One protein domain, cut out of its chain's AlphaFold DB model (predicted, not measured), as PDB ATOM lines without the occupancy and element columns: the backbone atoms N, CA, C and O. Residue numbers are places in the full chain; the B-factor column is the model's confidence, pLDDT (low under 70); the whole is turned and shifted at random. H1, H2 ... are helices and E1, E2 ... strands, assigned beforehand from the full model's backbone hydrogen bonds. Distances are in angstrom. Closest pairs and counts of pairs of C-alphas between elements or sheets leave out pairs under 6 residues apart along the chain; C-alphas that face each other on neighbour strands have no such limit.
ATOM      1  N   SER A  49      11.623 130.948  21.550       96.25
ATOM      2  CA  SER A  49      12.316 130.281  22.657       96.25
ATOM      3  C   SER A  49      11.521 129.059  23.117       96.25
ATOM      4  O   SER A  49      10.329 128.972  22.837       96.25
ATOM      5  N   VAL A  50      12.145 128.147  23.860       96.81
ATOM      6  CA  VAL A  50      11.448 127.023  24.504       96.81
ATOM      7  C   VAL A  50      11.403 127.252  26.012       96.81
ATOM      8  O   VAL A  50      12.416 127.593  26.623       96.81
ATOM      9  N   LEU A  51      10.223 127.078  26.604       96.00
ATOM     10  CA  LEU A  51      10.007 127.083  28.049       96.00
ATOM     11  C   LEU A  51       9.693 125.658  28.501       96.00
ATOM     12  O   LEU A  51       8.814 125.022  27.933       96.00
ATOM     13  N   THR A  52      10.343 125.174  29.553       92.88
ATOM     14  CA  THR A  52       9.996 123.885  30.169       92.88
ATOM     15  C   THR A  52       9.059 124.123  31.349       92.88
ATOM     16  O   THR A  52       9.366 124.911  32.247       92.88
ATOM     17  N   ARG A  53       7.900 123.461  31.355       88.00
ATOM     18  CA  ARG A  53       6.962 123.502  32.485       88.00
ATOM     19  C   ARG A  53       7.539 122.758  33.688       88.00
ATOM     20  O   ARG A  53       8.442 121.940  33.564       88.00
ATOM     21  N   HIS A  54       6.940 122.968  34.859       85.94
ATOM     22  CA  HIS A  54       7.255 122.181  36.059       85.94
ATOM     23  C   HIS A  54       6.967 120.677  35.886       85.94
ATOM     24  O   HIS A  54       7.556 119.866  36.588       85.94
ATOM     25  N   THR A  55       6.085 120.312  34.948       84.75
ATOM     26  CA  THR A  55       5.801 118.925  34.546       84.75
ATOM     27  C   THR A  55       6.881 118.318  33.646       84.75
ATOM     28  O   THR A  55       6.811 117.137  33.337       84.75
ATOM     29  N   GLY A  56       7.868 119.104  33.199       87.31
ATOM     30  CA  GLY A  56       8.875 118.685  32.221       87.31
ATOM     31  C   GLY A  56       8.443 118.862  30.762       87.31
ATOM     32  O   GLY A  56       9.285 118.798  29.870       87.31
ATOM     33  N   GLU A  57       7.166 119.146  30.499       91.25
ATOM     34  CA  GLU A  57       6.662 119.366  29.141       91.25
ATOM     35  C   GLU A  57       7.226 120.669  28.542       91.25
ATOM     36  O   GLU A  57       7.127 121.732  29.176       91.25
ATOM     37  N   PRO A  58       7.803 120.632  27.329       96.06
ATOM     38  CA  PRO A  58       8.246 121.834  26.635       96.06
ATOM     39  C   PRO A  58       7.078 122.597  25.993       96.06
ATOM     40  O   PRO A  58       6.152 122.018  25.431       96.06
ATOM     41  N   ILE A  59       7.174 123.923  26.009       97.19
ATOM     42  CA  ILE A  59       6.280 124.853  25.319       97.19
ATOM     43  C   ILE A  59       7.123 125.675  24.351       97.19
ATOM     44  O   ILE A  59       8.121 126.291  24.745       97.19
ATOM     45  N   LEU A  60       6.692 125.748  23.093       98.12
ATOM     46  CA  LEU A  60       7.269 126.672  22.128       98.12
ATOM     47  C   LEU A  60       6.687 128.072  22.359       98.12
ATOM     48  O   LEU A  60       5.489 128.302  22.206       98.12
ATOM     49  N   VAL A  61       7.542 129.024  22.721       98.31
ATOM     50  CA  VAL A  61       7.152 130.405  23.009       98.31
ATOM     51  C   VAL A  61       7.508 131.298  21.831       98.31
ATOM     52  O   VAL A  61       8.676 131.397  21.452       98.31
ATOM     53  N   VAL A  62       6.508 132.009  21.309       98.00
ATOM     54  CA  VAL A  62       6.680 133.029  20.270       98.00
ATOM     55  C   VAL A  62       6.409 134.413  20.857       98.00
ATOM     56  O   VAL A  62       5.299 134.683  21.313       98.00
ATOM     57  N   LYS A  63       7.404 135.306  20.817       96.94
ATOM     58  CA  LYS A  63       7.319 136.707  21.265       96.94
ATOM     59  C   LYS A  63       7.345 137.657  20.067       96.94
ATOM     60  O   LYS A  63       8.390 138.154  19.661       96.94
ATOM     61  N   TYR A  64       6.176 137.933  19.503       95.62
ATOM     62  CA  TYR A  64       5.984 138.773  18.323       95.62
ATOM     63  C   TYR A  64       4.592 139.433  18.340       95.62
ATOM     64  O   TYR A  64       3.643 138.753  18.716       95.62
ATOM     65  N   PRO A  65       4.406 140.709  17.924       95.25
ATOM     66  CA  PRO A  65       3.097 141.388  17.896       95.25
ATOM     67  C   PRO A  65       2.109 140.794  16.867       95.25
ATOM     68  O   PRO A  65       1.738 141.431  15.878       95.25
ATOM     69  N   TRP A  66       1.657 139.569  17.117       95.62
ATOM     70  CA  TRP A  66       0.875 138.735  16.213       95.62
ATOM     71  C   TRP A  66      -0.521 139.303  15.947       95.62
ATOM     72  O   TRP A  66      -0.998 139.238  14.816       95.62
ATOM     73  N   LYS A  67      -1.145 139.947  16.948       95.56
ATOM     74  CA  LYS A  67      -2.512 140.490  16.844       95.56
ATOM     75  C   LYS A  67      -2.637 141.642  15.836       95.56
ATOM     76  O   LYS A  67      -3.742 141.997  15.442       95.56
ATOM     77  N   ARG A  68      -1.514 142.229  15.396       95.06
ATOM     78  CA  ARG A  68      -1.487 143.282  14.363       95.06
ATOM     79  C   ARG A  68      -1.718 142.749  12.948       95.06
ATOM     80  O   ARG A  68      -1.932 143.542  12.035       95.06
ATOM     81  N   HIS A  69      -1.628 141.437  12.753       94.94
ATOM     82  CA  HIS A  69      -1.746 140.805  11.444       94.94
ATOM     83  C   HIS A  69      -3.150 140.243  11.260       94.94
ATOM     84  O   HIS A  69      -3.737 139.692  12.188       94.94
ATOM     85  N   ALA A  70      -3.691 140.372  10.051       91.38
ATOM     86  CA  ALA A  70      -4.930 139.704   9.679       91.38
ATOM     87  C   ALA A  70      -4.638 138.231   9.366       91.38
ATOM     88  O   ALA A  70      -3.700 137.940   8.628       91.38
ATOM     89  N   ARG A  71      -5.454 137.321   9.916       93.44
ATOM     90  CA  ARG A  71      -5.335 135.861   9.731       93.44
ATOM     91  C   ARG A  71      -3.907 135.320   9.967       93.44
ATOM     92  O   ARG A  71      -3.353 134.669   9.080       93.44
ATOM     93  N   PRO A  72      -3.288 135.609  11.125       97.56
ATOM     94  CA  PRO A  72      -1.957 135.108  11.419       97.56
ATOM     95  C   PRO A  72      -1.993 133.609  11.720       97.56
ATOM     96  O   PRO A  72      -2.943 133.116  12.331       97.56
ATOM     97  N   SER A  73      -0.928 132.906  11.355       98.44
ATOM     98  CA  SER A  73      -0.720 131.511  11.743       98.44
ATOM     99  C   SER A  73       0.751 131.227  12.004       98.44
ATOM    100  O   SER A  73       1.629 131.945  11.525       98.44
ATOM    101  N   VAL A  74       1.020 130.167  12.759       98.56
ATOM    102  CA  VAL A  74       2.376 129.656  12.977       98.56
ATOM    103  C   VAL A  74       2.469 128.258  12.399       98.56
ATOM    104  O   VAL A  74       1.576 127.441  12.611       98.56
ATOM    105  N   GLU A  75       3.551 127.981  11.685       98.19
ATOM    106  CA  GLU A  75       3.906 126.629  11.271       98.19
ATOM    107  C   GLU A  75       5.272 126.249  11.820       98.19
ATOM    108  O   GLU A  75       6.178 127.078  11.901       98.19
ATOM    109  N   VAL A  76       5.406 124.983  12.194       97.12
ATOM    110  CA  VAL A  76       6.604 124.410  12.793       97.12
ATOM    111  C   VAL A  76       6.968 123.148  12.029       97.12
ATOM    112  O   VAL A  76       6.093 122.348  11.712       97.12
ATOM    113  N   ARG A  77       8.251 122.954  11.737       94.19
ATOM    114  CA  ARG A  77       8.780 121.760  11.070       94.19
ATOM    115  C   ARG A  77      10.000 121.238  11.818       94.19
ATOM    116  O   ARG A  77      10.816 122.040  12.264       94.19
ATOM    117  N   ILE A  78      10.147 119.917  11.894       91.62
ATOM    118  CA  ILE A  78      11.407 119.282  12.304       91.62
ATOM    119  C   ILE A  78      12.417 119.379  11.154       91.62
ATOM    120  O   ILE A  78      12.085 119.078  10.007       91.62
ATOM    121  N   LEU A  79      13.628 119.826  11.471       88.44
ATOM    122  CA  LEU A  79      14.769 119.818  10.563       88.44
ATOM    123  C   LEU A  79      15.597 118.566  10.843       88.44
ATOM    124  O   LEU A  79      15.936 118.314  12.003       88.44
ATOM    125  N   ASP A  80      15.921 117.811   9.798       79.00
ATOM    126  CA  ASP A  80      16.886 116.719   9.921       79.00
ATOM    127  C   ASP A  80      18.295 117.303  10.143       79.00
ATOM    128  O   ASP A  80      18.621 118.377   9.630       79.00
ATOM    129  N   GLU A  81      19.135 116.628  10.929       68.31
ATOM    130  CA  GLU A  81      20.504 117.082  11.210       68.31
ATOM    131  C   GLU A  81      21.374 117.087   9.949       68.31
ATOM    132  O   GLU A  81      22.278 117.917   9.823       68.31
ATOM    133  N   GLU A  82      21.065 116.193   9.007       67.81
ATOM    134  CA  GLU A  82      21.735 116.079   7.711       67.81
ATOM    135  C   GLU A  82      21.138 117.012   6.644       67.81
ATOM    136  O   GLU A  82      21.713 117.179   5.563       67.81
ATOM    137  N   GLU A  83      20.002 117.661   6.930       65.06
ATOM    138  CA  GLU A  83      19.360 118.570   5.988       65.06
ATOM    139  C   GLU A  83      20.166 119.874   5.906       65.06
ATOM    140  O   GLU A  83      20.162 120.714   6.809       65.06
ATOM    141  N   VAL A  84      20.886 120.053   4.793       59.50
ATOM    142  CA  VAL A  84      21.538 121.328   4.465       59.50
ATOM    143  C   VAL A  84      20.471 122.413   4.527       59.50
ATOM    144  O   VAL A  84      19.449 122.259   3.864       59.50
ATOM    145  N   ASP A  85      20.710 123.488   5.296       59.84
ATOM    146  CA  ASP A  85      19.773 124.609   5.463       59.84
ATOM    147  C   ASP A  85      19.328 125.142   4.099       59.84
ATOM    148  O   ASP A  85      19.957 126.005   3.475       59.84
ATOM    149  N   ASN A  86      18.225 124.583   3.617       61.22
ATOM    150  CA  ASN A  86      17.719 124.882   2.310       61.22
ATOM    151  C   ASN A  86      16.631 125.925   2.491       61.22
ATOM    152  O   ASN A  86      15.491 125.636   2.856       61.22
ATOM    153  N   ARG A  87      16.980 127.177   2.196       57.78
ATOM    154  CA  ARG A  87      16.037 128.305   2.178       57.78
ATOM    155  C   ARG A  87      14.887 128.122   1.172       57.78
ATOM    156  O   ARG A  87      13.968 128.942   1.156       57.78
ATOM    157  N   LEU A  88      14.932 127.082   0.332       66.81
ATOM    158  CA  LEU A  88      13.825 126.669  -0.530       66.81
ATOM    159  C   LEU A  88      12.707 125.950   0.232       66.81
ATOM    160  O   LEU A  88      11.596 125.887  -0.290       66.81
ATOM    161  N   ILE A  89      12.952 125.455   1.451       77.25
ATOM    162  CA  ILE A  89      11.908 124.837   2.272       77.25
ATOM    163  C   ILE A  89      10.853 125.896   2.603       77.25
ATOM    164  O   ILE A  89      11.125 126.900   3.269       77.25
ATOM    165  N   ARG A  90       9.630 125.667   2.117       87.12
ATOM    166  CA  ARG A  90       8.470 126.532   2.346       87.12
ATOM    167  C   ARG A  90       7.517 125.917   3.374       87.12
ATOM    168  O   ARG A  90       7.407 124.687   3.432       87.12
ATOM    169  N   PRO A  91       6.805 126.744   4.157       92.19
ATOM    170  CA  PRO A  91       5.653 126.290   4.933       92.19
ATOM    171  C   PRO A  91       4.554 125.750   3.999       92.19
ATOM    172  O   PRO A  91       4.575 125.997   2.792       92.19
ATOM    173  N   LEU A  92       3.594 125.016   4.559       92.94
ATOM    174  CA  LEU A  92       2.415 124.525   3.838       92.94
ATOM    175  C   LEU A  92       1.388 125.628   3.569       92.94
ATOM    176  O   LEU A  92       0.467 125.417   2.785       92.94
ATOM    177  N   PHE A  93       1.517 126.767   4.252       95.12
ATOM    178  CA  PHE A  93       0.521 127.835   4.269       95.12
ATOM    179  C   PHE A  93      -0.864 127.303   4.650       95.12
ATOM    180  O   PHE A  93      -1.879 127.679   4.064       95.12
ATOM    181  N   PHE A  94      -0.919 126.421   5.653       95.75
ATOM    182  CA  PHE A  94      -2.108 125.665   6.034       95.75
ATOM    183  C   PHE A  94      -3.325 126.576   6.237       95.75
ATOM    184  O   PHE A  94      -4.392 126.300   5.693       95.75
ATOM    185  N   MET A  95      -3.166 127.704   6.939       95.81
ATOM    186  CA  MET A  95      -4.255 128.665   7.180       95.81
ATOM    187  C   MET A  95      -4.817 129.305   5.894       95.81
ATOM    188  O   MET A  95      -5.998 129.660   5.833       95.81
ATOM    189  N   HIS A  96      -3.986 129.471   4.864       95.31
ATOM    190  CA  HIS A  96      -4.377 130.073   3.587       95.31
ATOM    191  C   HIS A  96      -4.881 129.026   2.586       95.31
ATOM    192  O   HIS A  96      -5.924 129.229   1.958       95.31
ATOM    193  N   ASP A  97      -4.184 127.896   2.446       95.12
ATOM    194  CA  ASP A  97      -4.421 126.920   1.379       95.12
ATOM    195  C   ASP A  97      -5.299 125.737   1.801       95.12
ATOM    196  O   ASP A  97      -6.019 125.183   0.960       95.12
ATOM    197  N   ILE A  98      -5.293 125.368   3.087       95.56
ATOM    198  CA  ILE A  98      -5.895 124.122   3.595       95.56
ATOM    199  C   ILE A  98      -7.077 124.366   4.533       95.56
ATOM    200  O   ILE A  98      -8.067 123.644   4.455       95.56
ATOM    201  N   PHE A  99      -7.023 125.406   5.359       96.31
ATOM    202  CA  PHE A  99      -8.043 125.738   6.347       96.31
ATOM    203  C   PHE A  99      -9.304 126.342   5.702       96.31
ATOM    204  O   PHE A  99      -9.550 127.548   5.768       96.31
ATOM    205  N   LYS A 100     -10.085 125.498   5.018       95.31
ATOM    206  CA  LYS A 100     -11.326 125.852   4.315       95.31
ATOM    207  C   LYS A 100     -12.358 124.735   4.462       95.31
ATOM    208  O   LYS A 100     -11.996 123.570   4.619       95.31
ATOM    209  N   GLY A 101     -13.640 125.085   4.341       95.94
ATOM    210  CA  GLY A 101     -14.740 124.118   4.270       95.94
ATOM    211  C   GLY A 101     -14.754 123.145   5.451       95.94
ATOM    212  O   GLY A 101     -14.707 123.565   6.605       95.94
ATOM    213  N   GLU A 102     -14.785 121.848   5.154       95.62
ATOM    214  CA  GLU A 102     -14.852 120.773   6.152       95.62
ATOM    215  C   GLU A 102     -13.667 120.772   7.125       95.62
ATOM    216  O   GLU A 102     -13.860 120.498   8.307       95.62
ATOM    217  N   VAL A 103     -12.464 121.157   6.676       96.00
ATOM    218  CA  VAL A 103     -11.281 121.252   7.551       96.00
ATOM    219  C   VAL A 103     -11.480 122.341   8.603       96.00
ATOM    220  O   VAL A 103     -11.189 122.132   9.778       96.00
ATOM    221  N   THR A 104     -12.015 123.497   8.202       96.94
ATOM    222  CA  THR A 104     -12.347 124.578   9.138       96.94
ATOM    223  C   THR A 104     -13.365 124.099  10.167       96.94
ATOM    224  O   THR A 104     -13.146 124.280  11.364       96.94
ATOM    225  N   THR A 105     -14.438 123.440   9.718       96.88
ATOM    226  CA  THR A 105     -15.466 122.877  10.606       96.88
ATOM    227  C   THR A 105     -14.874 121.865  11.586       96.88
ATOM    228  O   THR A 105     -15.144 121.952  12.781       96.88
ATOM    229  N   ALA A 106     -14.027 120.949  11.111       95.88
ATOM    230  CA  ALA A 106     -13.388 119.934  11.945       95.88
ATOM    231  C   ALA A 106     -12.491 120.557  13.024       95.88
ATOM    232  O   ALA A 106     -12.572 120.166  14.187       95.88
ATOM    233  N   VAL A 107     -11.687 121.569  12.674       96.94
ATOM    234  CA  VAL A 107     -10.834 122.257  13.654       96.94
ATOM    235  C   VAL A 107     -11.665 123.004  14.694       96.94
ATOM    236  O   VAL A 107     -11.377 122.874  15.881       96.94
ATOM    237  N   TYR A 108     -12.702 123.748  14.294       96.94
ATOM    238  CA  TYR A 108     -13.571 124.430  15.263       96.94
ATOM    239  C   TYR A 108     -14.276 123.444  16.195       96.94
ATOM    240  O   TYR A 108     -14.293 123.670  17.400       96.94
ATOM    241  N   HIS A 109     -14.774 122.327  15.664       95.31
ATOM    242  CA  HIS A 109     -15.382 121.272  16.470       95.31
ATOM    243  C   HIS A 109     -14.381 120.653  17.464       95.31
ATOM    244  O   HIS A 109     -14.730 120.418  18.621       95.31
ATOM    245  N   CYS A 110     -13.126 120.430  17.052       94.69
ATOM    246  CA  CYS A 110     -12.061 119.999  17.961       94.69
ATOM    247  C   CYS A 110     -11.790 121.037  19.058       94.69
ATOM    248  O   CYS A 110     -11.671 120.649  20.214       94.69
ATOM    249  N   VAL A 111     -11.727 122.334  18.730       95.44
ATOM    250  CA  VAL A 111     -11.548 123.399  19.734       95.44
ATOM    251  C   VAL A 111     -12.703 123.400  20.731       95.44
ATOM    252  O   VAL A 111     -12.450 123.307  21.926       95.44
ATOM    253  N   GLU A 112     -13.946 123.462  20.256       94.19
ATOM    254  CA  GLU A 112     -15.145 123.557  21.096       94.19
ATOM    255  C   GLU A 112     -15.239 122.394  22.089       94.19
ATOM    256  O   GLU A 112     -15.390 122.599  23.287       94.19
ATOM    257  N   ARG A 113     -15.066 121.159  21.611       92.06
ATOM    258  CA  ARG A 113     -15.229 119.970  22.455       92.06
ATOM    259  C   ARG A 113     -13.999 119.608  23.282       92.06
ATOM    260  O   ARG A 113     -14.114 118.824  24.223       92.06
ATOM    261  N   SER A 114     -12.839 120.181  22.958       91.31
ATOM    262  CA  SER A 114     -11.617 119.987  23.745       91.31
ATOM    263  C   SER A 114     -11.662 120.615  25.136       91.31
ATOM    264  O   SER A 114     -10.741 120.406  25.928       91.31
ATOM    265  N   GLU A 115     -12.713 121.381  25.443       87.50
ATOM    266  CA  GLU A 115     -12.981 121.866  26.791       87.50
ATOM    267  C   GLU A 115     -13.208 120.719  27.780       87.50
ATOM    268  O   GLU A 115     -12.666 120.765  28.888       87.50
ATOM    269  N   ASP A 116     -13.929 119.682  27.346       85.25
ATOM    270  CA  ASP A 116     -14.317 118.550  28.186       85.25
ATOM    271  C   ASP A 116     -13.308 117.398  28.111       85.25
ATOM    272  O   ASP A 116     -12.919 116.833  29.135       85.25
ATOM    273  N   VAL A 117     -12.900 117.015  26.893       88.12
ATOM    274  CA  VAL A 117     -12.078 115.817  26.639       88.12
ATOM    275  C   VAL A 117     -11.134 116.058  25.454       88.12
ATOM    276  O   VAL A 117     -11.568 116.631  24.454       88.12
ATOM    277  N   PRO A 118      -9.870 115.591  25.504       92.25
ATOM    278  CA  PRO A 118      -8.994 115.593  24.337       92.25
ATOM    279  C   PRO A 118      -9.607 114.844  23.145       92.25
ATOM    280  O   PRO A 118     -10.239 113.798  23.302       92.25
ATOM    281  N   LEU A 119      -9.405 115.373  21.943       94.19
ATOM    282  CA  LEU A 119      -9.976 114.862  20.705       94.19
ATOM    283  C   LEU A 119      -8.949 114.835  19.588       94.19
ATOM    284  O   LEU A 119      -8.148 115.754  19.433       94.19
ATOM    285  N   THR A 120      -9.086 113.826  18.738       94.88
ATOM    286  CA  THR A 120      -8.284 113.682  17.531       94.88
ATOM    287  C   THR A 120      -9.202 113.485  16.333       94.88
ATOM    288  O   THR A 120     -10.158 112.711  16.396       94.88
ATOM    289  N   ALA A 121      -8.917 114.180  15.237       95.62
ATOM    290  CA  ALA A 121      -9.556 113.958  13.943       95.62
ATOM    291  C   ALA A 121      -8.483 113.863  12.860       95.62
ATOM    292  O   ALA A 121      -7.498 114.596  12.905       95.62
ATOM    293  N   ALA A 122      -8.663 112.980  11.884       95.94
ATOM    294  CA  ALA A 122      -7.706 112.790  10.802       95.94
ATOM    295  C   ALA A 122      -8.364 113.053   9.447       95.94
ATOM    296  O   ALA A 122      -9.549 112.779   9.258       95.94
ATOM    297  N   PHE A 123      -7.584 113.584   8.512       94.88
ATOM    298  CA  PHE A 123      -7.978 113.735   7.116       94.88
ATOM    299  C   PHE A 123      -6.732 113.736   6.232       94.88
ATOM    300  O   PHE A 123      -5.637 114.040   6.699       94.88
ATOM    301  N   SER A 124      -6.904 113.456   4.945       92.44
ATOM    302  CA  SER A 124      -5.802 113.447   3.981       92.44
ATOM    303  C   SER A 124      -6.086 114.420   2.846       92.44
ATOM    304  O   SER A 124      -7.240 114.632   2.458       92.44
ATOM    305  N   ARG A 125      -5.032 115.019   2.289       87.94
ATOM    306  CA  ARG A 125      -5.127 115.852   1.087       87.94
ATOM    307  C   ARG A 125      -3.908 115.629   0.202       87.94
ATOM    308  O   ARG A 125      -2.815 116.088   0.519       87.94
ATOM    309  N   GLY A 126      -4.118 114.964  -0.933       87.12
ATOM    310  CA  GLY A 126      -3.011 114.511  -1.773       87.12
ATOM    311  C   GLY A 126      -2.170 113.478  -1.024       87.12
ATOM    312  O   GLY A 126      -2.720 112.526  -0.485       87.12
ATOM    313  N   GLU A 127      -0.860 113.701  -0.958       86.94
ATOM    314  CA  GLU A 127       0.129 112.812  -0.319       86.94
ATOM    315  C   GLU A 127       0.457 113.221   1.132       86.94
ATOM    316  O   GLU A 127       1.502 112.868   1.684       86.94
ATOM    317  N   ILE A 128      -0.412 114.030   1.743       90.50
ATOM    318  CA  ILE A 128      -0.219 114.552   3.093       90.50
ATOM    319  C   ILE A 128      -1.369 114.093   3.980       90.50
ATOM    320  O   ILE A 128      -2.535 114.417   3.720       90.50
ATOM    321  N   ASP A 129      -1.011 113.388   5.049       93.31
ATOM    322  CA  ASP A 129      -1.926 113.010   6.116       93.31
ATOM    323  C   ASP A 129      -1.865 114.051   7.228       93.31
ATOM    324  O   ASP A 129      -0.789 114.426   7.704       93.31
ATOM    325  N   PHE A 130      -3.037 114.524   7.641       96.19
ATOM    326  CA  PHE A 130      -3.213 115.514   8.690       96.19
ATOM    327  C   PHE A 130      -3.900 114.892   9.897       96.19
ATOM    328  O   PHE A 130      -4.830 114.092   9.783       96.19
ATOM    329  N   THR A 131      -3.473 115.320  11.078       97.50
ATOM    330  CA  THR A 131      -4.102 114.988  12.351       97.50
ATOM    331  C   THR A 131      -4.356 116.274  13.124       97.50
ATOM    332  O   THR A 131      -3.434 117.029  13.425       97.50
ATOM    333  N   ILE A 132      -5.621 116.546  13.422       97.81
ATOM    334  CA  ILE A 132      -6.070 117.655  14.259       97.81
ATOM    335  C   ILE A 132      -6.096 117.155  15.700       97.81
ATOM    336  O   ILE A 132      -6.800 116.192  15.998       97.81
ATOM    337  N   PHE A 133      -5.378 117.842  16.582       97.19
ATOM    338  CA  PHE A 133      -5.348 117.584  18.018       97.19
ATOM    339  C   PHE A 133      -6.085 118.699  18.746       97.19
ATOM    340  O   PHE A 133      -5.582 119.820  18.809       97.19
ATOM    341  N   GLY A 134      -7.266 118.398  19.279       97.06
ATOM    342  CA  GLY A 134      -8.018 119.270  20.174       97.06
ATOM    343  C   GLY A 134      -7.740 118.913  21.631       97.06
ATOM    344  O   GLY A 134      -8.026 117.798  22.050       97.06
ATOM    345  N   ALA A 135      -7.216 119.846  22.420       95.75
ATOM    346  CA  ALA A 135      -7.021 119.672  23.860       95.75
ATOM    347  C   ALA A 135      -7.014 121.033  24.574       95.75
ATOM    348  O   ALA A 135      -6.837 122.088  23.949       95.75
ATOM    349  N   ARG A 136      -7.143 121.015  25.907       96.44
ATOM    350  CA  ARG A 136      -6.773 122.180  26.718       96.44
ATOM    351  C   ARG A 136      -5.261 122.364  26.642       96.44
ATOM    352  O   ARG A 136      -4.516 121.459  27.005       96.44
ATOM    353  N   ASN A 137      -4.824 123.532  26.190       95.38
ATOM    354  CA  ASN A 137      -3.403 123.857  26.121       95.38
ATOM    355  C   ASN A 137      -2.797 124.167  27.498       95.38
ATOM    356  O   ASN A 137      -3.473 124.180  28.531       95.38
ATOM    357  N   SER A 138      -1.512 124.501  27.501       94.38
ATOM    358  CA  SER A 138      -0.726 124.923  28.655       94.38
ATOM    359  C   SER A 138      -1.255 126.183  29.353       94.38
ATOM    360  O   SER A 138      -0.928 126.404  30.521       94.38
ATOM    361  N   LEU A 139      -2.116 126.968  28.692       95.56
ATOM    362  CA  LEU A 139      -2.852 128.099  29.274       95.56
ATOM    363  C   LEU A 139      -4.215 127.693  29.861       95.56
ATOM    364  O   LEU A 139      -4.965 128.550  30.330       95.56
ATOM    365  N   GLY A 140      -4.556 126.404  29.816       95.25
ATOM    366  CA  GLY A 140      -5.841 125.874  30.248       95.25
ATOM    367  C   GLY A 140      -7.000 126.294  29.346       95.25
ATOM    368  O   GLY A 140      -8.118 126.416  29.840       95.25
ATOM    369  N   ARG A 141      -6.758 126.568  28.059       96.75
ATOM    370  CA  ARG A 141      -7.799 126.973  27.103       96.75
ATOM    371  C   ARG A 141      -8.045 125.875  26.071       96.75
ATOM    372  O   ARG A 141      -7.067 125.293  25.600       96.75
ATOM    373  N   PRO A 142      -9.306 125.617  25.685       97.38
ATOM    374  CA  PRO A 142      -9.614 124.744  24.559       97.38
ATOM    375  C   PRO A 142      -8.933 125.272  23.294       97.38
ATOM    376  O   PRO A 142      -8.994 126.466  22.983       97.38
ATOM    377  N   SER A 143      -8.221 124.402  22.592       97.38
ATOM    378  CA  SER A 143      -7.358 124.790  21.482       97.38
ATOM    379  C   SER A 143      -7.143 123.618  20.537       97.38
ATOM    380  O   SER A 143      -7.384 122.469  20.901       97.38
ATOM    381  N   ALA A 144      -6.695 123.911  19.317       97.50
ATOM    382  CA  ALA A 144      -6.364 122.879  18.352       97.50
ATOM    383  C   ALA A 144      -5.057 123.187  17.626       97.50
ATOM    384  O   ALA A 144      -4.815 124.327  17.209       97.50
ATOM    385  N   SER A 145      -4.231 122.154  17.484       97.81
ATOM    386  CA  SER A 145      -3.064 122.132  16.604       97.81
ATOM    387  C   SER A 145      -3.314 121.124  15.485       97.81
ATOM    388  O   SER A 145      -4.112 120.198  15.641       97.81
ATOM    389  N   VAL A 146      -2.675 121.313  14.334       98.00
ATOM    390  CA  VAL A 146      -2.766 120.354  13.230       98.00
ATOM    391  C   VAL A 146      -1.373 119.860  12.912       98.00
ATOM    392  O   VAL A 146      -0.559 120.636  12.428       98.00
ATOM    393  N   ALA A 147      -1.097 118.592  13.181       96.56
ATOM    394  CA  ALA A 147       0.120 117.950  12.718       96.56
ATOM    395  C   ALA A 147      -0.088 117.372  11.320       96.56
ATOM    396  O   ALA A 147      -1.209 117.031  10.936       96.56
ATOM    397  N   CYS A 148       0.994 117.220  10.574       92.88
ATOM    398  CA  CYS A 148       0.967 116.436   9.355       92.88
ATOM    399  C   CYS A 148       2.258 115.662   9.146       92.88
ATOM    400  O   CYS A 148       3.334 116.067   9.606       92.88
ATOM    401  N   ARG A 149       2.125 114.578   8.385       87.25
ATOM    402  CA  ARG A 149       3.232 113.790   7.862       87.25
ATOM    403  C   ARG A 149       3.063 113.649   6.354       87.25
ATOM    404  O   ARG A 149       1.986 113.281   5.888       87.25
ATOM    405  N   THR A 150       4.109 113.952   5.592       82.81
ATOM    406  CA  THR A 150       4.147 113.567   4.176       82.81
ATOM    407  C   THR A 150       4.444 112.072   4.085       82.81
ATOM    408  O   THR A 150       5.290 111.559   4.817       82.81
ATOM    409  N   THR A 151       3.718 111.352   3.232       68.56
ATOM    410  CA  THR A 151       3.885 109.893   3.072       68.56
ATOM    411  C   THR A 151       4.812 109.521   1.918       68.56
ATOM    412  O   THR A 151       5.012 108.339   1.636       68.56
ATOM    413  N   THR A 152       5.413 110.515   1.262       63.31
ATOM    414  CA  THR A 152       6.371 110.313   0.177       63.31
ATOM    415  C   THR A 152       7.642 109.647   0.692       63.31
ATOM    416  O   THR A 152       8.166 109.995   1.749       63.31
ATOM    417  N   VAL A 153       8.136 108.667  -0.065       61.44
ATOM    418  CA  VAL A 153       9.417 107.995   0.213       61.44
ATOM    419  C   VAL A 153      10.597 108.865  -0.241       61.44
ATOM    420  O   VAL A 153      11.679 108.777   0.332       61.44
ATOM    421  N   ASP A 154      10.374 109.719  -1.239       59.00
ATOM    422  CA  ASP A 154      11.349 110.665  -1.775       59.00
ATOM    423  C   ASP A 154      10.615 111.949  -2.222       59.00
ATOM    424  O   ASP A 154       9.837 111.892  -3.181       59.00
ATOM    425  N   PRO A 155      10.771 113.085  -1.515       60.84
ATOM    426  CA  PRO A 155      11.653 113.305  -0.365       60.84
ATOM    427  C   PRO A 155      11.167 112.581   0.907       60.84
ATOM    428  O   PRO A 155       9.992 112.203   0.977       60.84
ATOM    429  N   PRO A 156      12.053 112.391   1.910       63.00
ATOM    430  CA  PRO A 156      11.730 111.691   3.151       63.00
ATOM    431  C   PRO A 156      10.524 112.302   3.892       63.00
ATOM    432  O   PRO A 156      10.259 113.500   3.756       63.00
ATOM    433  N   PRO A 157       9.807 111.503   4.710       68.94
ATOM    434  CA  PRO A 157       8.648 111.959   5.469       68.94
ATOM    435  C   PRO A 157       8.961 113.175   6.341       68.94
ATOM    436  O   PRO A 157       9.797 113.127   7.243       68.94
ATOM    437  N   GLU A 158       8.231 114.259   6.119       83.62
ATOM    438  CA  GLU A 158       8.394 115.502   6.854       83.62
ATOM    439  C   GLU A 158       7.339 115.608   7.946       83.62
ATOM    440  O   GLU A 158       6.145 115.434   7.697       83.62
ATOM    441  N   THR A 159       7.774 115.956   9.155       90.75
ATOM    442  CA  THR A 159       6.871 116.224  10.275       90.75
ATOM    443  C   THR A 159       6.693 117.721  10.469       90.75
ATOM    444  O   THR A 159       7.668 118.461  10.654       90.75
ATOM    445  N   ARG A 160       5.434 118.171  10.440       94.81
ATOM    446  CA  ARG A 160       5.075 119.580  10.633       94.81
ATOM    447  C   ARG A 160       3.879 119.730  11.570       94.81
ATOM    448  O   ARG A 160       3.097 118.800  11.737       94.81
ATOM    449  N   ALA A 161       3.728 120.918  12.146       97.62
ATOM    450  CA  ALA A 161       2.545 121.351  12.880       97.62
ATOM    451  C   ALA A 161       2.117 122.763  12.457       97.62
ATOM    452  O   ALA A 161       2.961 123.611  12.173       97.62
ATOM    453  N   ALA A 162       0.813 123.024  12.451       98.06
ATOM    454  CA  ALA A 162       0.208 124.305  12.114       98.06
ATOM    455  C   ALA A 162      -0.746 124.794  13.217       98.06
ATOM    456  O   ALA A 162      -1.525 124.026  13.787       98.06
ATOM    457  N   PHE A 163      -0.720 126.105  13.458       98.44
ATOM    458  CA  PHE A 163      -1.497 126.817  14.472       98.44
ATOM    459  C   PHE A 163      -2.217 128.007  13.824       98.44
ATOM    460  O   PHE A 163      -1.584 128.992  13.448       98.44
ATOM    461  N   CYS A 164      -3.542 127.917  13.670       92.94
ATOM    462  CA  CYS A 164      -4.339 128.832  12.830       92.94
ATOM    463  C   CYS A 164      -5.281 129.772  13.599       92.94
ATOM    464  O   CYS A 164      -5.661 130.825  13.096       92.94
ATOM    465  N   LEU A 165      -5.653 129.400  14.826       95.81
ATOM    466  CA  LEU A 165      -6.561 130.148  15.701       95.81
ATOM    467  C   LEU A 165      -5.779 130.692  16.904       95.81
ATOM    468  O   LEU A 165      -5.976 130.264  18.036       95.81
ATOM    469  N   LEU A 166      -4.828 131.596  16.642       97.88
ATOM    470  CA  LEU A 166      -3.794 131.991  17.614       97.88
ATOM    471  C   LEU A 166      -4.326 132.608  18.918       97.88
ATOM    472  O   LEU A 166      -3.624 132.582  19.924       97.88
ATOM    473  N   ASP A 167      -5.561 133.113  18.939       97.50
ATOM    474  CA  ASP A 167      -6.200 133.646  20.147       97.50
ATOM    475  C   ASP A 167      -6.281 132.624  21.297       97.50
ATOM    476  O   ASP A 167      -6.090 132.986  22.462       97.50
ATOM    477  N   THR A 168      -6.498 131.338  21.000       96.94
ATOM    478  CA  THR A 168      -6.558 130.294  22.040       96.94
ATOM    479  C   THR A 168      -5.183 130.008  22.649       96.94
ATOM    480  O   THR A 168      -5.095 129.632  23.816       96.94
ATOM    481  N   TRP A 169      -4.115 130.278  21.897       98.19
ATOM    482  CA  TRP A 169      -2.711 130.076  22.264       98.19
ATOM    483  C   TRP A 169      -2.046 131.318  22.877       98.19
ATOM    484  O   TRP A 169      -0.875 131.294  23.258       98.19
ATOM    485  N   ALA A 170      -2.767 132.436  22.944       98.12
ATOM    486  CA  ALA A 170      -2.203 133.719  23.320       98.12
ATOM    487  C   ALA A 170      -2.164 133.942  24.833       98.12
ATOM    488  O   ALA A 170      -3.200 134.003  25.498       98.12
ATOM    489  N   VAL A 171      -0.969 134.194  25.365       97.88
ATOM    490  CA  VAL A 171      -0.807 134.786  26.701       97.88
ATOM    491  C   VAL A 171      -1.262 136.245  26.664       97.88
ATOM    492  O   VAL A 171      -2.026 136.686  27.519       97.88
ATOM    493  N   ASP A 172      -0.829 136.975  25.637       97.38
ATOM    494  CA  ASP A 172      -1.168 138.374  25.391       97.38
ATOM    495  C   ASP A 172      -1.087 138.690  23.879       97.38
ATOM    496  O   ASP A 172      -0.898 137.804  23.046       97.38
ATOM    497  N   GLN A 173      -1.209 139.963  23.494       96.69
ATOM    498  CA  GLN A 173      -1.180 140.404  22.085       96.69
ATOM    499  C   GLN A 173       0.184 140.244  21.378       96.69
ATOM    500  O   GLN A 173       0.320 140.588  20.198       96.69
ATOM    501  N   ARG A 174       1.208 139.780  22.097       96.38
ATOM    502  CA  ARG A 174       2.589 139.600  21.642       96.38
ATOM    503  C   ARG A 174       3.159 138.217  21.946       96.38
ATOM    504  O   ARG A 174       4.158 137.854  21.342       96.38
ATOM    505  N   THR A 175       2.571 137.467  22.863       97.88
ATOM    506  CA  THR A 175       3.144 136.213  23.348       97.88
ATOM    507  C   THR A 175       2.189 135.062  23.078       97.88
ATOM    508  O   THR A 175       1.041 135.088  23.525       97.88
ATOM    509  N   LEU A 176       2.674 134.049  22.364       98.56
ATOM    510  CA  LEU A 176       1.972 132.791  22.116       98.56
ATOM    511  C   LEU A 176       2.724 131.653  22.795       98.56
ATOM    512  O   LEU A 176       3.952 131.586  22.689       98.56
ATOM    513  N   TYR A 177       1.987 130.768  23.458       98.38
ATOM    514  CA  TYR A 177       2.482 129.495  23.977       98.38
ATOM    515  C   TYR A 177       1.887 128.398  23.105       98.38
ATOM    516  O   TYR A 177       0.668 128.281  23.037       98.38
ATOM    517  N   LEU A 178       2.735 127.662  22.392       98.38
ATOM    518  CA  LEU A 178       2.333 126.628  21.447       98.38
ATOM    519  C   LEU A 178       2.774 125.271  21.986       98.38
ATOM    520  O   LEU A 178       3.970 125.027  22.173       98.38
ATOM    521  N   ASP A 179       1.803 124.392  22.202       96.62
ATOM    522  CA  ASP A 179       2.064 123.024  22.628       96.62
ATOM    523  C   ASP A 179       2.201 122.165  21.367       96.62
ATOM    524  O   ASP A 179       1.242 121.994  20.608       96.62
ATOM    525  N   LEU A 180       3.418 121.688  21.092       96.00
ATOM    526  CA  LEU A 180       3.659 120.820  19.941       96.00
ATOM    527  C   LEU A 180       3.104 119.415  20.234       96.00
ATOM    528  O   LEU A 180       3.330 118.900  21.328       96.00
ATOM    529  N   PRO A 181       2.406 118.772  19.282       94.44
ATOM    530  CA  PRO A 181       1.815 117.457  19.506       94.44
ATOM    531  C   PRO A 181       2.904 116.397  19.724       94.44
ATOM    532  O   PRO A 181       3.700 116.125  18.821       94.44
ATOM    533  N   SER A 182       2.926 115.786  20.914       91.44
ATOM    534  CA  SER A 182       3.986 114.867  21.360       91.44
ATOM    535  C   SER A 182       4.207 113.696  20.403       91.44
ATOM    536  O   SER A 182       5.348 113.360  20.111       91.44
ATOM    537  N   GLU A 183       3.143 113.142  19.813       91.31
ATOM    538  CA  GLU A 183       3.226 112.051  18.822       91.31
ATOM    539  C   GLU A 183       4.117 112.383  17.609       91.31
ATOM    540  O   GLU A 183       4.668 111.492  16.961       91.31
ATOM    541  N   TYR A 184       4.265 113.673  17.301       92.50
ATOM    542  CA  TYR A 184       5.028 114.179  16.163       92.50
ATOM    543  C   TYR A 184       6.350 114.828  16.590       92.50
ATOM    544  O   TYR A 184       7.316 114.795  15.834       92.50
ATOM    545  N   PHE A 185       6.420 115.378  17.803       93.88
ATOM    546  CA  PHE A 185       7.563 116.149  18.300       93.88
ATOM    547  C   PHE A 185       8.212 115.524  19.548       93.88
ATOM    548  O   PHE A 185       8.821 116.230  20.349       93.88
ATOM    549  N   ALA A 186       8.114 114.202  19.716       93.12
ATOM    550  CA  ALA A 186       8.669 113.509  20.881       93.12
ATOM    551  C   ALA A 186      10.192 113.610  20.985       93.12
ATOM    552  O   ALA A 186      10.740 113.733  22.076       93.12
ATOM    553  N   ARG A 187      10.895 113.564  19.850       92.31
ATOM    554  CA  ARG A 187      12.358 113.495  19.835       92.31
ATOM    555  C   ARG A 187      12.997 114.885  19.935       92.31
ATOM    556  O   ARG A 187      12.489 115.823  19.316       92.31
ATOM    557  N   PRO A 188      14.123 115.023  20.660       93.25
ATOM    558  CA  PRO A 188      14.949 116.220  20.587       93.25
ATOM    559  C   PRO A 188      15.455 116.454  19.158       93.25
ATOM    560  O   PRO A 188      15.672 115.503  18.411       93.25
ATOM    561  N   GLY A 189      15.671 117.715  18.786       92.19
ATOM    562  CA  GLY A 189      16.185 118.061  17.462       92.19
ATOM    563  C   GLY A 189      16.172 119.559  17.187       92.19
ATOM    564  O   GLY A 189      15.999 120.379  18.092       92.19
ATOM    565  N   LYS A 190      16.348 119.942  15.921       92.75
ATOM    566  CA  LYS A 190      16.138 121.323  15.473       92.75
ATOM    567  C   LYS A 190      14.749 121.464  14.875       92.75
ATOM    568  O   LYS A 190      14.282 120.590  14.151       92.75
ATOM    569  N   ILE A 191      14.104 122.589  15.152       94.25
ATOM    570  CA  ILE A 191      12.838 122.951  14.522       94.25
ATOM    571  C   ILE A 191      12.956 124.306  13.837       94.25
ATOM    572  O   ILE A 191      13.635 125.211  14.327       94.25
ATOM    573  N   ARG A 192      12.246 124.443  12.720       94.31
ATOM    574  CA  ARG A 192      12.020 125.706  12.022       94.31
ATOM    575  C   ARG A 192      10.615 126.194  12.302       94.31
ATOM    576  O   ARG A 192       9.661 125.431  12.182       94.31
ATOM    577  N   VAL A 193      10.500 127.469  12.646       96.62
ATOM    578  CA  VAL A 193       9.239 128.141  12.952       96.62
ATOM    579  C   VAL A 193       9.026 129.267  11.955       96.62
ATOM    580  O   VAL A 193       9.862 130.165  11.828       96.62
ATOM    581  N   TRP A 194       7.879 129.250  11.288       97.00
ATOM    582  CA  TRP A 194       7.419 130.332  10.431       97.00
ATOM    583  C   TRP A 194       6.235 131.039  11.066       97.00
ATOM    584  O   TRP A 194       5.253 130.400  11.446       97.00
ATOM    585  N   PHE A 195       6.292 132.368  11.102       97.81
ATOM    586  CA  PHE A 195       5.107 133.181  11.331       97.81
ATOM    587  C   PHE A 195       4.580 133.691  10.001       97.81
ATOM    588  O   PHE A 195       5.295 134.341   9.228       97.81
ATOM    589  N   LEU A 196       3.312 133.402   9.756       97.69
ATOM    590  CA  LEU A 196       2.651 133.651   8.492       97.69
ATOM    591  C   LEU A 196       1.565 134.704   8.670       97.69
ATOM    592  O   LEU A 196       0.861 134.745   9.682       97.69
ATOM    593  N   ARG A 197       1.416 135.534   7.644       95.75
ATOM    594  CA  ARG A 197       0.247 136.379   7.433       95.75
ATOM    595  C   ARG A 197      -0.333 135.981   6.091       95.75
ATOM    596  O   ARG A 197       0.179 136.392   5.051       95.75
ATOM    597  N   ASP A 198      -1.392 135.186   6.129       92.38
ATOM    598  CA  ASP A 198      -1.948 134.572   4.928       92.38
ATOM    599  C   ASP A 198      -0.869 133.753   4.182       92.38
ATOM    600  O   ASP A 198      -0.266 132.858   4.775       92.38
ATOM    601  N   LYS A 199      -0.572 134.079   2.919       93.62
ATOM    602  CA  LYS A 199       0.494 133.446   2.120       93.62
ATOM    603  C   LYS A 199       1.887 134.074   2.286       93.62
ATOM    604  O   LYS A 199       2.828 133.657   1.613       93.62
ATOM    605  N   ASP A 200       2.030 135.094   3.130       95.06
ATOM    606  CA  ASP A 200       3.305 135.780   3.338       95.06
ATOM    607  C   ASP A 200       4.052 135.190   4.538       95.06
ATOM    608  O   ASP A 200       3.509 135.105   5.643       95.06
ATOM    609  N   ILE A 201       5.335 134.871   4.353       95.00
ATOM    610  CA  ILE A 201       6.251 134.592   5.465       95.00
ATOM    611  C   ILE A 201       6.705 135.935   6.034       95.00
ATOM    612  O   ILE A 201       7.451 136.666   5.385       95.00
ATOM    613  N   VAL A 202       6.261 136.263   7.246       95.25
ATOM    614  CA  VAL A 202       6.636 137.522   7.906       95.25
ATOM    615  C   VAL A 202       8.024 137.404   8.522       95.25
ATOM    616  O   VAL A 202       8.837 138.318   8.407       95.25
ATOM    617  N   TRP A 203       8.301 136.269   9.163       94.56
ATOM    618  CA  TRP A 203       9.628 135.906   9.647       94.56
ATOM    619  C   TRP A 203       9.761 134.389   9.781       94.56
ATOM    620  O   TRP A 203       8.774 133.649   9.818       94.56
ATOM    621  N   THR A 204      11.013 133.942   9.856       93.50
ATOM    622  CA  THR A 204      11.405 132.557  10.127       93.50
ATOM    623  C   THR A 204      12.465 132.549  11.219       93.50
ATOM    624  O   THR A 204      13.295 133.459  11.274       93.50
ATOM    625  N   ALA A 205      12.435 131.541  12.081       93.19
ATOM    626  CA  ALA A 205      13.443 131.336  13.112       93.19
ATOM    627  C   ALA A 205      13.648 129.843  13.355       93.19
ATOM    628  O   ALA A 205      12.686 129.077  13.360       93.19
ATOM    629  N   ASP A 206      14.894 129.461  13.603       93.00
ATOM    630  CA  ASP A 206      15.246 128.101  13.990       93.00
ATOM    631  C   ASP A 206      15.553 128.076  15.489       93.00
ATOM    632  O   ASP A 206      16.134 129.018  16.033       93.00
ATOM    633  N   THR A 207      15.164 127.000  16.165       93.56
ATOM    634  CA  THR A 207      15.484 126.780  17.579       93.56
ATOM    635  C   THR A 207      15.724 125.301  17.844       93.56
ATOM    636  O   THR A 207      15.259 124.430  17.106       93.56
ATOM    637  N   THR A 208      16.437 125.005  18.923       94.44
ATOM    638  CA  THR A 208      16.531 123.642  19.447       94.44
ATOM    639  C   THR A 208      15.232 123.278  20.156       94.44
ATOM    640  O   THR A 208      14.711 124.060  20.955       94.44
ATOM    641  N   TRP A 209      14.725 122.089  19.861       95.38
ATOM    642  CA  TRP A 209      13.605 121.453  20.530       95.38
ATOM    643  C   TRP A 209      14.123 120.334  21.442       95.38
ATOM    644  O   TRP A 209      14.881 119.483  20.975       95.38
ATOM    645  N   PRO A 210      13.747 120.311  22.732       94.62
ATOM    646  CA  PRO A 210      14.251 119.316  23.676       94.62
ATOM    647  C   PRO A 210      13.554 117.952  23.574       94.62
ATOM    648  O   PRO A 210      13.987 117.026  24.249       94.62
TER     649      PRO A 210
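AT A GLANCE: This is residues 49 to 210 of the 214 residues of an uncharacterized protein of Planctomycetes bacterium RBG_16_64_12 (UniProt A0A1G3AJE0). A long, twisted sheet of seven strands is the main body, with helix H2 covering one face at the E4, E5 and E6 end and a small sheet of E1, E2 and E8 partly face to face with it, a sandwich of two sheets with crossed strands. The loop of residues 82 to 88 sticks out. The printed part has 162 residues, with four named helices and ten named strands in the order E1 E2 E3 H1 H2 E4 E5 E6 E7 H3 E8 H4 E9 E10. The large sheet runs E4 E5 E6 E7 E3 E9 E10 and the small one E1 E2 E8, both antiparallel. The class is mixed, and the whole is compact, with a radius of gyration of the C-alphas of 14.8 A and spans of 40 by 33 by 32 A.

IN THESE COORDINATES: In the large sheet, E4 is residues 119 to 125, 20.2 A long, E5 128 to 136, 25.7 A, E6 142 to 150, 27.0 A, and E7 159 to 163, 14.1 A. E3 is residues 72 to 79, 22.7 A, E9 189 to 197, 26.3 A, and E10 200 to 209, 24.6 A, ending at C-alpha 209 (13.605, 121.453, 20.530). E10 bends by 55 degrees at residue 203. H2 is residues 102 to 113, 16.3 A. The small sheet has E1, residues 49 to 52, from C-alpha 49 (12.316, 130.281, 22.657), E2, 58 to 63, and E8, 175 to 178. H1 is residues 94 to 97, H3 166 to 169, and H4 182 to 185.

HOW THE PARTS SIT: E4, E5, E6 and E7 form a meander, each strand the antiparallel neighbour of the one before; N 121 and O 132 are 3.0 A apart, N 131 and O 147 2.8 A, and N 146 and O 162 3.0 A. Onward, these pairs are within hydrogen-bond range: N 76 and O 161 between the neighbours E3 and E7, at 2.8 A, N 75 and O 194 between the neighbours E3 and E9, at 3.0 A, and N 193 and O 205 in the hairpin E9 and E10, at 2.8 A. H2 is on this sheet over E5, at a height over the sheet of 8.2 A, and runs along the strands, at 10 degrees to E5 on the local plane; the closest C-alphas of H2 and E5, Cys 110 and Gly 134, are 4.7 A apart. H4 is on the opposite face, only just over E7 with 3 of its C-alphas, at a height over the sheet of 7.7 A. H3 stands at the sheet's level, at 2.2 A, and only grazes the small sheet; H1 only grazes the large one. The small sheet has the hairpin E1 and E2, with N 51 and O 59 2.9 A apart, and E8 beside E2, with N 62 and O 176 2.9 A apart. The parts of the two sheets that face each other are 9.6 A centre to centre. In H2 every O i to N i+4 pair is within hydrogen-bond range; H1, H3 and H4 are too short for such a pair, and their one O i to N i+3 pair is within range in H3 and H4 but not in H1.

THE WHOLE: The C-alphas of Val 84 and Asp 116, the two farthest apart, are 43.1 A from each other. The printed part has no cut. The link E3 to H1, 14 residues, is long. The mean pLDDT of the printed part is 91.4; residues 81 to 88 and 151 to 157 are under 70.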